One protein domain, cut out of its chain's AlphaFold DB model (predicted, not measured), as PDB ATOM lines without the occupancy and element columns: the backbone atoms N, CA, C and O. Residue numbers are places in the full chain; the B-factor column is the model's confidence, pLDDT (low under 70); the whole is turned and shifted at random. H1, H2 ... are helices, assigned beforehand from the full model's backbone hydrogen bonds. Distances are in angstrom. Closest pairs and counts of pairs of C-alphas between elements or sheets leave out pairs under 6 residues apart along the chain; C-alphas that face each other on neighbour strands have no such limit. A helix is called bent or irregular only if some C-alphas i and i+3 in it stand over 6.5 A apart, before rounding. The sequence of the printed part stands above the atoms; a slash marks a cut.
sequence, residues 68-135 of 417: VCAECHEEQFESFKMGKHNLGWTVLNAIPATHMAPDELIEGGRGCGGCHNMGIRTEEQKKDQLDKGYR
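AT A GLANCE: This is residues 68 to 135 of the 417 residues of the protein "Cytochrome C" of Desulforhopalus sp. IMCC35007 (UniProt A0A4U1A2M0). Short helices make an open hook: H1, H2 and H3 follow the longest axis, H4 and H5 fold back, and H6 is set aside. The printed part has 68 residues with six named helices: all helix. It is only just compact, close to loose: radius of gyration of the C-alphas 12.9 A, spans 37 by 23 by 19 A.

HOW THE PARTS SIT: H1, residues 74 to 82, touches no helix but is near H2, 84 to 94, irregular with C-alphas 86 and 89 7.8 A apart. H3, 96 to 100, touches no helix, nor does H6, 123 to 131. H4, 103 to 106, touches H5, 112 to 115, only at the corner. H5 only just touches H2: 3 C-alpha pairs within 8 A, the closest Leu 92 and Cys 112. Every O i to N i+4 pair is within hydrogen-bond range in H1 and H6, 4 of 7 in H2, 0 of 1 in H3 with 2 of 2 O i to N i+3.

IN THESE COORDINATES: H1 begins at C-alpha 74 (9.986, 48.819, 28.249); H2 is 14.2 A long; H6 ends at C-alpha 131 (17.651, 51.364, 56.802).

THE WHOLE: The printed part has no cut; residue 108 is under pLDDT 70.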
ATOM      1  N   VAL A  68      15.170  51.973  35.813       95.25
ATOM      2  CA  VAL A  68      16.276  52.439  34.952       95.25
ATOM      3  C   VAL A  68      16.366  51.604  33.682       95.25
ATOM      4  O   VAL A  68      16.582  52.134  32.596       95.25
ATOM      5  N   CYS A  69      16.185  50.288  33.795       95.81
ATOM      6  CA  CYS A  69      16.186  49.404  32.635       95.81
ATOM      7  C   CYS A  69      14.992  49.693  31.709       95.81
ATOM      8  O   CYS A  69      15.147  49.682  30.487       95.81
ATOM      9  N   ALA A  70      13.822  49.988  32.282       96.62
ATOM     10  CA  ALA A  70      12.582  50.254  31.555       96.62
ATOM     11  C   ALA A  70      12.642  51.501  30.657       96.62
ATOM     12  O   ALA A  70      11.938  51.542  29.653       96.62
ATOM     13  N   GLU A  71      13.515  52.472  30.953       96.69
ATOM     14  CA  GLU A  71      13.718  53.664  30.111       96.69
ATOM     15  C   GLU A  71      14.134  53.308  28.668       96.69
ATOM     16  O   GLU A  71      13.865  54.071  27.742       96.69
ATOM     17  N   CYS A  72      14.770  52.145  28.465       97.75
ATOM     18  CA  CYS A  72      15.168  51.630  27.147       97.75
ATOM     19  C   CYS A  72      14.565  50.252  26.806       97.75
ATOM     20  O   CYS A  72      14.459  49.906  25.629       97.75
ATOM     21  N   HIS A  73      14.188  49.454  27.810       97.25
ATOM     22  CA  HIS A  73      13.727  48.066  27.674       97.25
ATOM     23  C   HIS A  73      12.284  47.879  28.169       97.25
ATOM     24  O   HIS A  73      11.983  46.923  28.886       97.25
ATOM     25  N   GLU A  74      11.387  48.799  27.799       97.56
ATOM     26  CA  GLU A  74       9.986  48.819  28.249       97.56
ATOM     27  C   GLU A  74       9.256  47.494  27.967       97.56
ATOM     28  O   GLU A  74       8.602  46.951  28.851       97.56
ATOM     29  N   GLU A  75       9.421  46.914  26.775       97.50
ATOM     30  CA  GLU A  75       8.771  45.648  26.411       97.50
ATOM     31  C   GLU A  75       9.195  44.491  27.332       97.50
ATOM     32  O   GLU A  75       8.356  43.739  27.837       97.50
ATOM     33  N   GLN A  76      10.501  44.349  27.582       96.94
ATOM     34  CA  GLN A  76      11.027  43.304  28.463       96.94
ATOM     35  C   GLN A  76      10.610  43.550  29.916       96.94
ATOM     36  O   GLN A  76      10.271  42.599  30.620       96.94
ATOM     37  N   PHE A  77      10.586  44.813  30.347       96.75
ATOM     38  CA  PHE A  77      10.153  45.202  31.684       96.75
ATOM     39  C   PHE A  77       8.668  44.909  31.926       96.75
ATOM     40  O   PHE A  77       8.330  44.266  32.921       96.75
ATOM     41  N   GLU A  78       7.777  45.295  31.011       97.19
ATOM     42  CA  GLU A  78       6.347  44.988  31.129       97.19
ATOM     43  C   GLU A  78       6.095  43.476  31.078       97.19
ATOM     44  O   GLU A  78       5.284  42.950  31.840       97.19
ATOM     45  N   SER A  79       6.857  42.739  30.264       96.69
ATOM     46  CA  SER A  79       6.810  41.278  30.268       96.69
ATOM     47  C   SER A  79       7.264  40.677  31.610       96.69
ATOM     48  O   SER A  79       6.598  39.780  32.129       96.69
ATOM     49  N   PHE A  80       8.342  41.191  32.211       96.75
ATOM     50  CA  PHE A  80       8.827  40.762  33.526       96.75
ATOM     51  C   PHE A  80       7.812  41.060  34.638       96.75
ATOM     52  O   PHE A  80       7.519  40.179  35.445       96.75
ATOM     53  N   LYS A  81       7.194  42.250  34.626       95.62
ATOM     54  CA  LYS A  81       6.108  42.656  35.541       95.62
ATOM     55  C   LYS A  81       4.897  41.732  35.522       95.62
ATOM     56  O   LYS A  81       4.153  41.683  36.497       95.62
ATOM     57  N   MET A  82       4.668  41.026  34.421       94.56
ATOM     58  CA  MET A  82       3.596  40.036  34.332       94.56
ATOM     59  C   MET A  82       4.038  38.644  34.800       94.56
ATOM     60  O   MET A  82       3.182  37.832  35.139       94.56
ATOM     61  N   GLY A  83       5.342  38.344  34.822       94.19
ATOM     62  CA  GLY A  83       5.901  37.038  35.193       94.19
ATOM     63  C   GLY A  83       6.096  36.852  36.698       94.19
ATOM     64  O   GLY A  83       6.323  37.811  37.424       94.19
ATOM     65  N   LYS A  84       6.081  35.612  37.196       93.06
ATOM     66  CA  LYS A  84       6.179  35.328  38.643       93.06
ATOM     67  C   LYS A  84       7.454  35.825  39.313       93.06
ATOM     68  O   LYS A  84       7.442  36.064  40.518       93.06
ATOM     69  N   HIS A  85       8.550  35.965  38.571       93.94
ATOM     70  CA  HIS A  85       9.805  36.450  39.138       93.94
ATOM     71  C   HIS A  85       9.713  37.889  39.661       93.94
ATOM     72  O   HIS A  85      10.448  38.213  40.584       93.94
ATOM     73  N   ASN A  86       8.781  38.724  39.179       94.19
ATOM     74  CA  ASN A  86       8.612  40.065  39.752       94.19
ATOM     75  C   ASN A  86       8.129  40.041  41.215       94.19
ATOM     76  O   ASN A  86       8.314  41.016  41.938       94.19
ATOM     77  N   LEU A  87       7.542  38.926  41.658       93.19
ATOM     78  CA  LEU A  87       6.977  38.770  42.994       93.19
ATOM     79  C   LEU A  87       7.918  38.033  43.955       93.19
ATOM     80  O   LEU A  87       7.504  37.745  45.074       93.19
ATOM     81  N   GLY A  88       9.159  37.710  43.566       92.56
ATOM     82  CA  GLY A  88      10.044  36.864  44.377       92.56
ATOM     83  C   GLY A  88      10.288  37.416  45.785       92.56
ATOM     84  O   GLY A  88      10.108  36.670  46.753       92.56
ATOM     85  N   TRP A  89      10.570  38.720  45.911       91.06
ATOM     86  CA  TRP A  89      10.743  39.392  47.208       91.06
ATOM     87  C   TRP A  89       9.445  39.449  48.029       91.06
ATOM     88  O   TRP A  89       9.445  39.232  49.242       91.06
ATOM     89  N   THR A  90       8.312  39.700  47.369       91.44
ATOM     90  CA  THR A  90       6.984  39.719  48.005       91.44
ATOM     91  C   THR A  90       6.607  38.340  48.546       91.44
ATOM     92  O   THR A  90       6.166  38.228  49.688       91.44
ATOM     93  N   VAL A  91       6.828  37.281  47.761       92.12
ATOM     94  CA  VAL A  91       6.580  35.894  48.172       92.12
ATOM     95  C   VAL A  91       7.490  35.505  49.328       92.12
ATOM     96  O   VAL A  91       6.994  34.936  50.295       92.12
ATOM     97  N   LEU A  92       8.783  35.843  49.273       92.00
ATOM     98  CA  LEU A  92       9.719  35.586  50.370       92.00
ATOM     99  C   LEU A  92       9.166  36.128  51.692       92.00
ATOM    100  O   LEU A  92       9.041  35.383  52.660       92.00
ATOM    101  N   ASN A  93       8.748  37.392  51.715       89.69
ATOM    102  CA  ASN A  93       8.218  38.030  52.918       89.69
ATOM    103  C   ASN A  93       6.827  37.521  53.337       89.69
ATOM    104  O   ASN A  93       6.432  37.699  54.489       89.69
ATOM    105  N   ALA A  94       6.085  36.865  52.442       91.06
ATOM    106  CA  ALA A  94       4.800  36.246  52.762       91.06
ATOM    107  C   ALA A  94       4.938  34.879  53.461       91.06
ATOM    108  O   ALA A  94       3.979  34.413  54.081       91.06
ATOM    109  N   ILE A  95       6.101  34.220  53.376       92.38
ATOM    110  CA  ILE A  95       6.340  32.916  54.007       92.38
ATOM    111  C   ILE A  95       6.715  33.100  55.491       92.38
ATOM    112  O   ILE A  95       7.713  33.756  55.782       92.38
ATOM    113  N   PRO A  96       5.992  32.481  56.448       92.44
ATOM    114  CA  PRO A  96       6.300  32.570  57.878       92.44
ATOM    115  C   PRO A  96       7.735  32.188  58.243       92.44
ATOM    116  O   PRO A  96       8.343  32.864  59.067       92.44
ATOM    117  N   ALA A  97       8.289  31.144  57.615       93.50
ATOM    118  CA  ALA A  97       9.661  30.699  57.869       93.50
ATOM    119  C   ALA A  97      10.723  31.781  57.610       93.50
ATOM    120  O   ALA A  97      11.769  31.758  58.250       93.50
ATOM    121  N   THR A  98      10.460  32.742  56.719       93.56
ATOM    122  CA  THR A  98      11.368  33.867  56.446       93.56
ATOM    123  C   THR A  98      11.626  34.683  57.705       93.56
ATOM    124  O   THR A  98      12.768  34.997  58.009       93.56
ATOM    125  N   HIS A  99      10.580  34.942  58.490       92.50
ATOM    126  CA  HIS A  99      10.654  35.721  59.732       92.50
ATOM    127  C   HIS A  99      11.197  34.918  60.921       92.50
ATOM    128  O   HIS A  99      11.308  35.446  62.023       92.50
ATOM    129  N   MET A 100      11.476  33.629  60.714       94.62
ATOM    130  CA  MET A 100      12.053  32.724  61.710       94.62
ATOM    131  C   MET A 100      13.534  32.443  61.438       94.62
ATOM    132  O   MET A 100      14.193  31.823  62.270       94.62
ATOM    133  N   ALA A 101      14.052  32.849  60.277       93.81
ATOM    134  CA  ALA A 101      15.427  32.614  59.864       93.81
ATOM    135  C   ALA A 101      16.354  33.767  60.305       93.81
ATOM    136  O   ALA A 101      15.884  34.881  60.523       93.81
ATOM    137  N   PRO A 102      17.676  33.533  60.413       92.06
ATOM    138  CA  PRO A 102      18.650  34.607  60.599       92.06
ATOM    139  C   PRO A 102      18.581  35.655  59.479       92.06
ATOM    140  O   PRO A 102      18.514  35.291  58.300       92.06
ATOM    141  N   ASP A 103      18.694  36.937  59.832       87.81
ATOM    142  CA  ASP A 103      18.637  38.058  58.885       87.81
ATOM    143  C   ASP A 103      19.684  37.934  57.768       87.81
ATOM    144  O   ASP A 103      19.413  38.274  56.616       87.81
ATOM    145  N   GLU A 104      20.869  37.387  58.055       86.56
ATOM    146  CA  GLU A 104      21.924  37.189  57.057       86.56
ATOM    147  C   GLU A 104      21.516  36.225  55.934       86.56
ATOM    148  O   GLU A 104      22.102  36.287  54.850       86.56
ATOM    149  N   LEU A 105      20.526  35.352  56.184       89.62
ATOM    150  CA  LEU A 105      19.961  34.434  55.194       89.62
ATOM    151  C   LEU A 105      18.816  35.050  54.365       89.62
ATOM    152  O   LEU A 105      18.423  34.485  53.337       89.62
ATOM    153  N   ILE A 106      18.267  36.186  54.805       88.25
ATOM    154  CA  ILE A 106      17.094  36.839  54.205       88.25
ATOM    155  C   ILE A 106      17.464  38.165  53.541       88.25
ATOM    156  O   ILE A 106      17.131  38.391  52.384       88.25
ATOM    157  N   GLU A 107      18.178  39.033  54.243       80.25
ATOM    158  CA  GLU A 107      18.437  40.409  53.814       80.25
ATOM    159  C   GLU A 107      19.839  40.572  53.198       80.25
ATOM    160  O   GLU A 107      20.071  41.429  52.348       80.25
ATOM    161  N   GLY A 108      20.786  39.696  53.558       66.50
ATOM    162  CA  GLY A 108      22.191  39.757  53.128       66.50
ATOM    163  C   GLY A 108      22.506  39.187  51.742       66.50
ATOM    164  O   GLY A 108      23.683  38.974  51.436       66.50
ATOM    165  N   GLY A 109      21.491  38.873  50.928       77.19
ATOM    166  CA  GLY A 109      21.667  38.299  49.586       77.19
ATOM    167  C   GLY A 109      22.351  36.926  49.563       77.19
ATOM    168  O   GLY A 109      22.779  36.445  48.513       77.19
ATOM    169  N   ARG A 110      22.493  36.289  50.726       82.12
ATOM    170  CA  ARG A 110      23.022  34.937  50.919       82.12
ATOM    171  C   ARG A 110      21.884  34.131  51.527       82.12
ATOM    172  O   ARG A 110      21.229  34.647  52.406       82.12
ATOM    173  N   GLY A 111      21.598  32.921  51.052       89.19
ATOM    174  CA  GLY A 111      20.398  32.178  51.477       89.19
ATOM    175  C   GLY A 111      19.154  32.516  50.646       89.19
ATOM    176  O   GLY A 111      19.266  32.755  49.442       89.19
ATOM    177  N   CYS A 112      17.976  32.522  51.278       90.31
ATOM    178  CA  CYS A 112      16.686  32.787  50.631       90.31
ATOM    179  C   CYS A 112      16.698  34.134  49.903       90.31
ATOM    180  O   CYS A 112      16.318  34.214  48.734       90.31
ATOM    181  N   GLY A 113      17.237  35.157  50.574       87.88
ATOM    182  CA  GLY A 113      17.404  36.503  50.040       87.88
ATOM    183  C   GLY A 113      18.215  36.568  48.761       87.88
ATOM    184  O   GLY A 113      17.938  37.407  47.926       87.88
ATOM    185  N   GLY A 114      19.184  35.670  48.570       88.56
ATOM    186  CA  GLY A 114      20.011  35.647  47.363       88.56
ATOM    187  C   GLY A 114      19.280  35.143  46.120       88.56
ATOM    188  O   GLY A 114      19.625  35.547  45.018       88.56
ATOM    189  N   CYS A 115      18.277  34.276  46.287       89.88
ATOM    190  CA  CYS A 115      17.492  33.735  45.171       89.88
ATOM    191  C   CYS A 115      16.200  34.527  44.943       89.88
ATOM    192  O   CYS A 115      15.792  34.753  43.806       89.88
ATOM    193  N   HIS A 116      15.561  34.964  46.030       91.19
ATOM    194  CA  HIS A 116      14.316  35.731  46.013       91.19
ATOM    195  C   HIS A 116      14.541  37.247  45.993       91.19
ATOM    196  O   HIS A 116      13.586  38.012  46.102       91.19
ATOM    197  N   ASN A 117      15.792  37.681  45.823       83.50
ATOM    198  CA  ASN A 117      16.142  39.068  45.546       83.50
ATOM    199  C   ASN A 117      15.422  39.614  44.305       83.50
ATOM    200  O   ASN A 117      15.089  40.794  44.246       83.50
ATOM    201  N   MET A 118      15.187  38.726  43.338       86.38
ATOM    202  CA  MET A 118      14.466  38.995  42.107       86.38
ATOM    203  C   MET A 118      13.007  39.350  42.434       86.38
ATOM    204  O   MET A 118      12.235  38.514  42.904       86.38
ATOM    205  N   GLY A 119      12.642  40.608  42.220       86.88
ATOM    206  CA  GLY A 119      11.299  41.140  42.377       86.88
ATOM    207  C   GLY A 119      11.270  42.666  42.345       86.88
ATOM    208  O   GLY A 119      12.169  43.320  42.868       86.88
ATOM    209  N   ILE A 120      10.208  43.238  41.772       91.62
ATOM    210  CA  ILE A 120      10.027  44.695  41.749       91.62
ATOM    211  C   ILE A 120       9.585  45.124  43.140       91.62
ATOM    212  O   ILE A 120       8.458  44.864  43.566       91.62
ATOM    213  N   ARG A 121      10.500  45.777  43.849       90.00
ATOM    214  CA  ARG A 121      10.274  46.230  45.218       90.00
ATOM    215  C   ARG A 121       9.519  47.548  45.250       90.00
ATOM    216  O   ARG A 121       9.780  48.440  44.441       90.00
ATOM    217  N   THR A 122       8.636  47.698  46.233       90.19
ATOM    218  CA  THR A 122       8.038  49.003  46.539       90.19
ATOM    219  C   THR A 122       9.079  49.937  47.158       90.19
ATOM    220  O   THR A 122      10.105  49.492  47.680       90.19
ATOM    221  N   GLU A 123       8.816  51.241  47.136       90.25
ATOM    222  CA  GLU A 123       9.714  52.224  47.752       90.25
ATOM    223  C   GLU A 123       9.863  51.995  49.264       90.25
ATOM    224  O   GLU A 123      10.947  52.179  49.817       90.25
ATOM    225  N   GLU A 124       8.818  51.504  49.933       91.44
ATOM    226  CA  GLU A 124       8.871  51.116  51.344       91.44
ATOM    227  C   GLU A 124       9.819  49.934  51.573       91.44
ATOM    228  O   GLU A 124      10.614  49.967  52.510       91.44
ATOM    229  N   GLN A 125       9.787  48.916  50.705       88.69
ATOM    230  CA  GLN A 125      10.689  47.761  50.792       88.69
ATOM    231  C   GLN A 125      12.146  48.157  50.522       88.69
ATOM    232  O   GLN A 125      13.043  47.722  51.241       88.69
ATOM    233  N   LYS A 126      12.394  49.014  49.521       88.44
ATOM    234  CA  LYS A 126      13.741  49.547  49.245       88.44
ATOM    235  C   LYS A 126      14.264  50.367  50.427       88.44
ATOM    236  O   LYS A 126      15.433  50.249  50.796       88.44
ATOM    237  N   LYS A 127      13.400  51.186  51.036       89.75
ATOM    238  CA  LYS A 127      13.740  51.981  52.220       89.75
ATOM    239  C   LYS A 127      14.084  51.096  53.418       89.75
ATOM    240  O   LYS A 127      15.090  51.356  54.068       89.75
ATOM    241  N   ASP A 128      13.285  50.067  53.691       87.88
ATOM    242  CA  ASP A 128      13.526  49.126  54.791       87.88
ATOM    243  C   ASP A 128      14.883  48.416  54.651       87.88
ATOM    244  O   ASP A 128      15.684  48.416  55.586       87.88
ATOM    245  N   GLN A 129      15.205  47.915  53.452       86.69
ATOM    246  CA  GLN A 129      16.520  47.326  53.170       86.69
ATOM    247  C   GLN A 129      17.664  48.316  53.405       86.69
ATOM    248  O   GLN A 129      18.663  47.978  54.046       86.69
ATOM    249  N   LEU A 130      17.513  49.556  52.932       87.50
ATOM    250  CA  LEU A 130      18.524  50.592  53.119       87.50
ATOM    251  C   LEU A 130      18.721  50.943  54.601       87.50
ATOM    252  O   LEU A 130      19.866  51.067  55.041       87.50
ATOM    253  N   ASP A 131      17.631  51.067  55.365       89.75
ATOM    254  CA  ASP A 131      17.651  51.364  56.802       89.75
ATOM    255  C   ASP A 131      18.306  50.209  57.601       89.75
ATOM    256  O   ASP A 131      18.993  50.457  58.595       89.75
ATOM    257  N   LYS A 132      18.206  48.963  57.110       86.31
ATOM    258  CA  LYS A 132      18.922  47.773  57.619       86.31
ATOM    259  C   LYS A 132      20.381  47.652  57.141       86.31
ATOM    260  O   LYS A 132      21.101  46.753  57.570       86.31
ATOM    261  N   GLY A 133      20.853  48.557  56.280       87.62
ATOM    262  CA  GLY A 133      22.230  48.584  55.769       87.62
ATOM    263  C   GLY A 133      22.458  47.830  54.452       87.62
ATOM    264  O   GLY A 133      23.593  47.777  53.967       87.62
ATOM    265  N   TYR A 134      21.404  47.303  53.830       86.56
ATOM    266  CA  TYR A 134      21.459  46.572  52.565       86.56
ATOM    267  C   TYR A 134      21.242  47.522  51.391       86.56
ATOM    268  O   TYR A 134      20.132  47.809  50.959       86.56
ATOM    269  N   ARG A 135      22.355  48.061  50.886       84.06
ATOM    270  CA  ARG A 135      22.349  49.017  49.773       84.06
ATOM    271  C   ARG A 135      22.258  48.344  48.394       84.06
ATOM    272  O   ARG A 135      21.744  48.947  47.463       84.06
TER     273      ARG A 135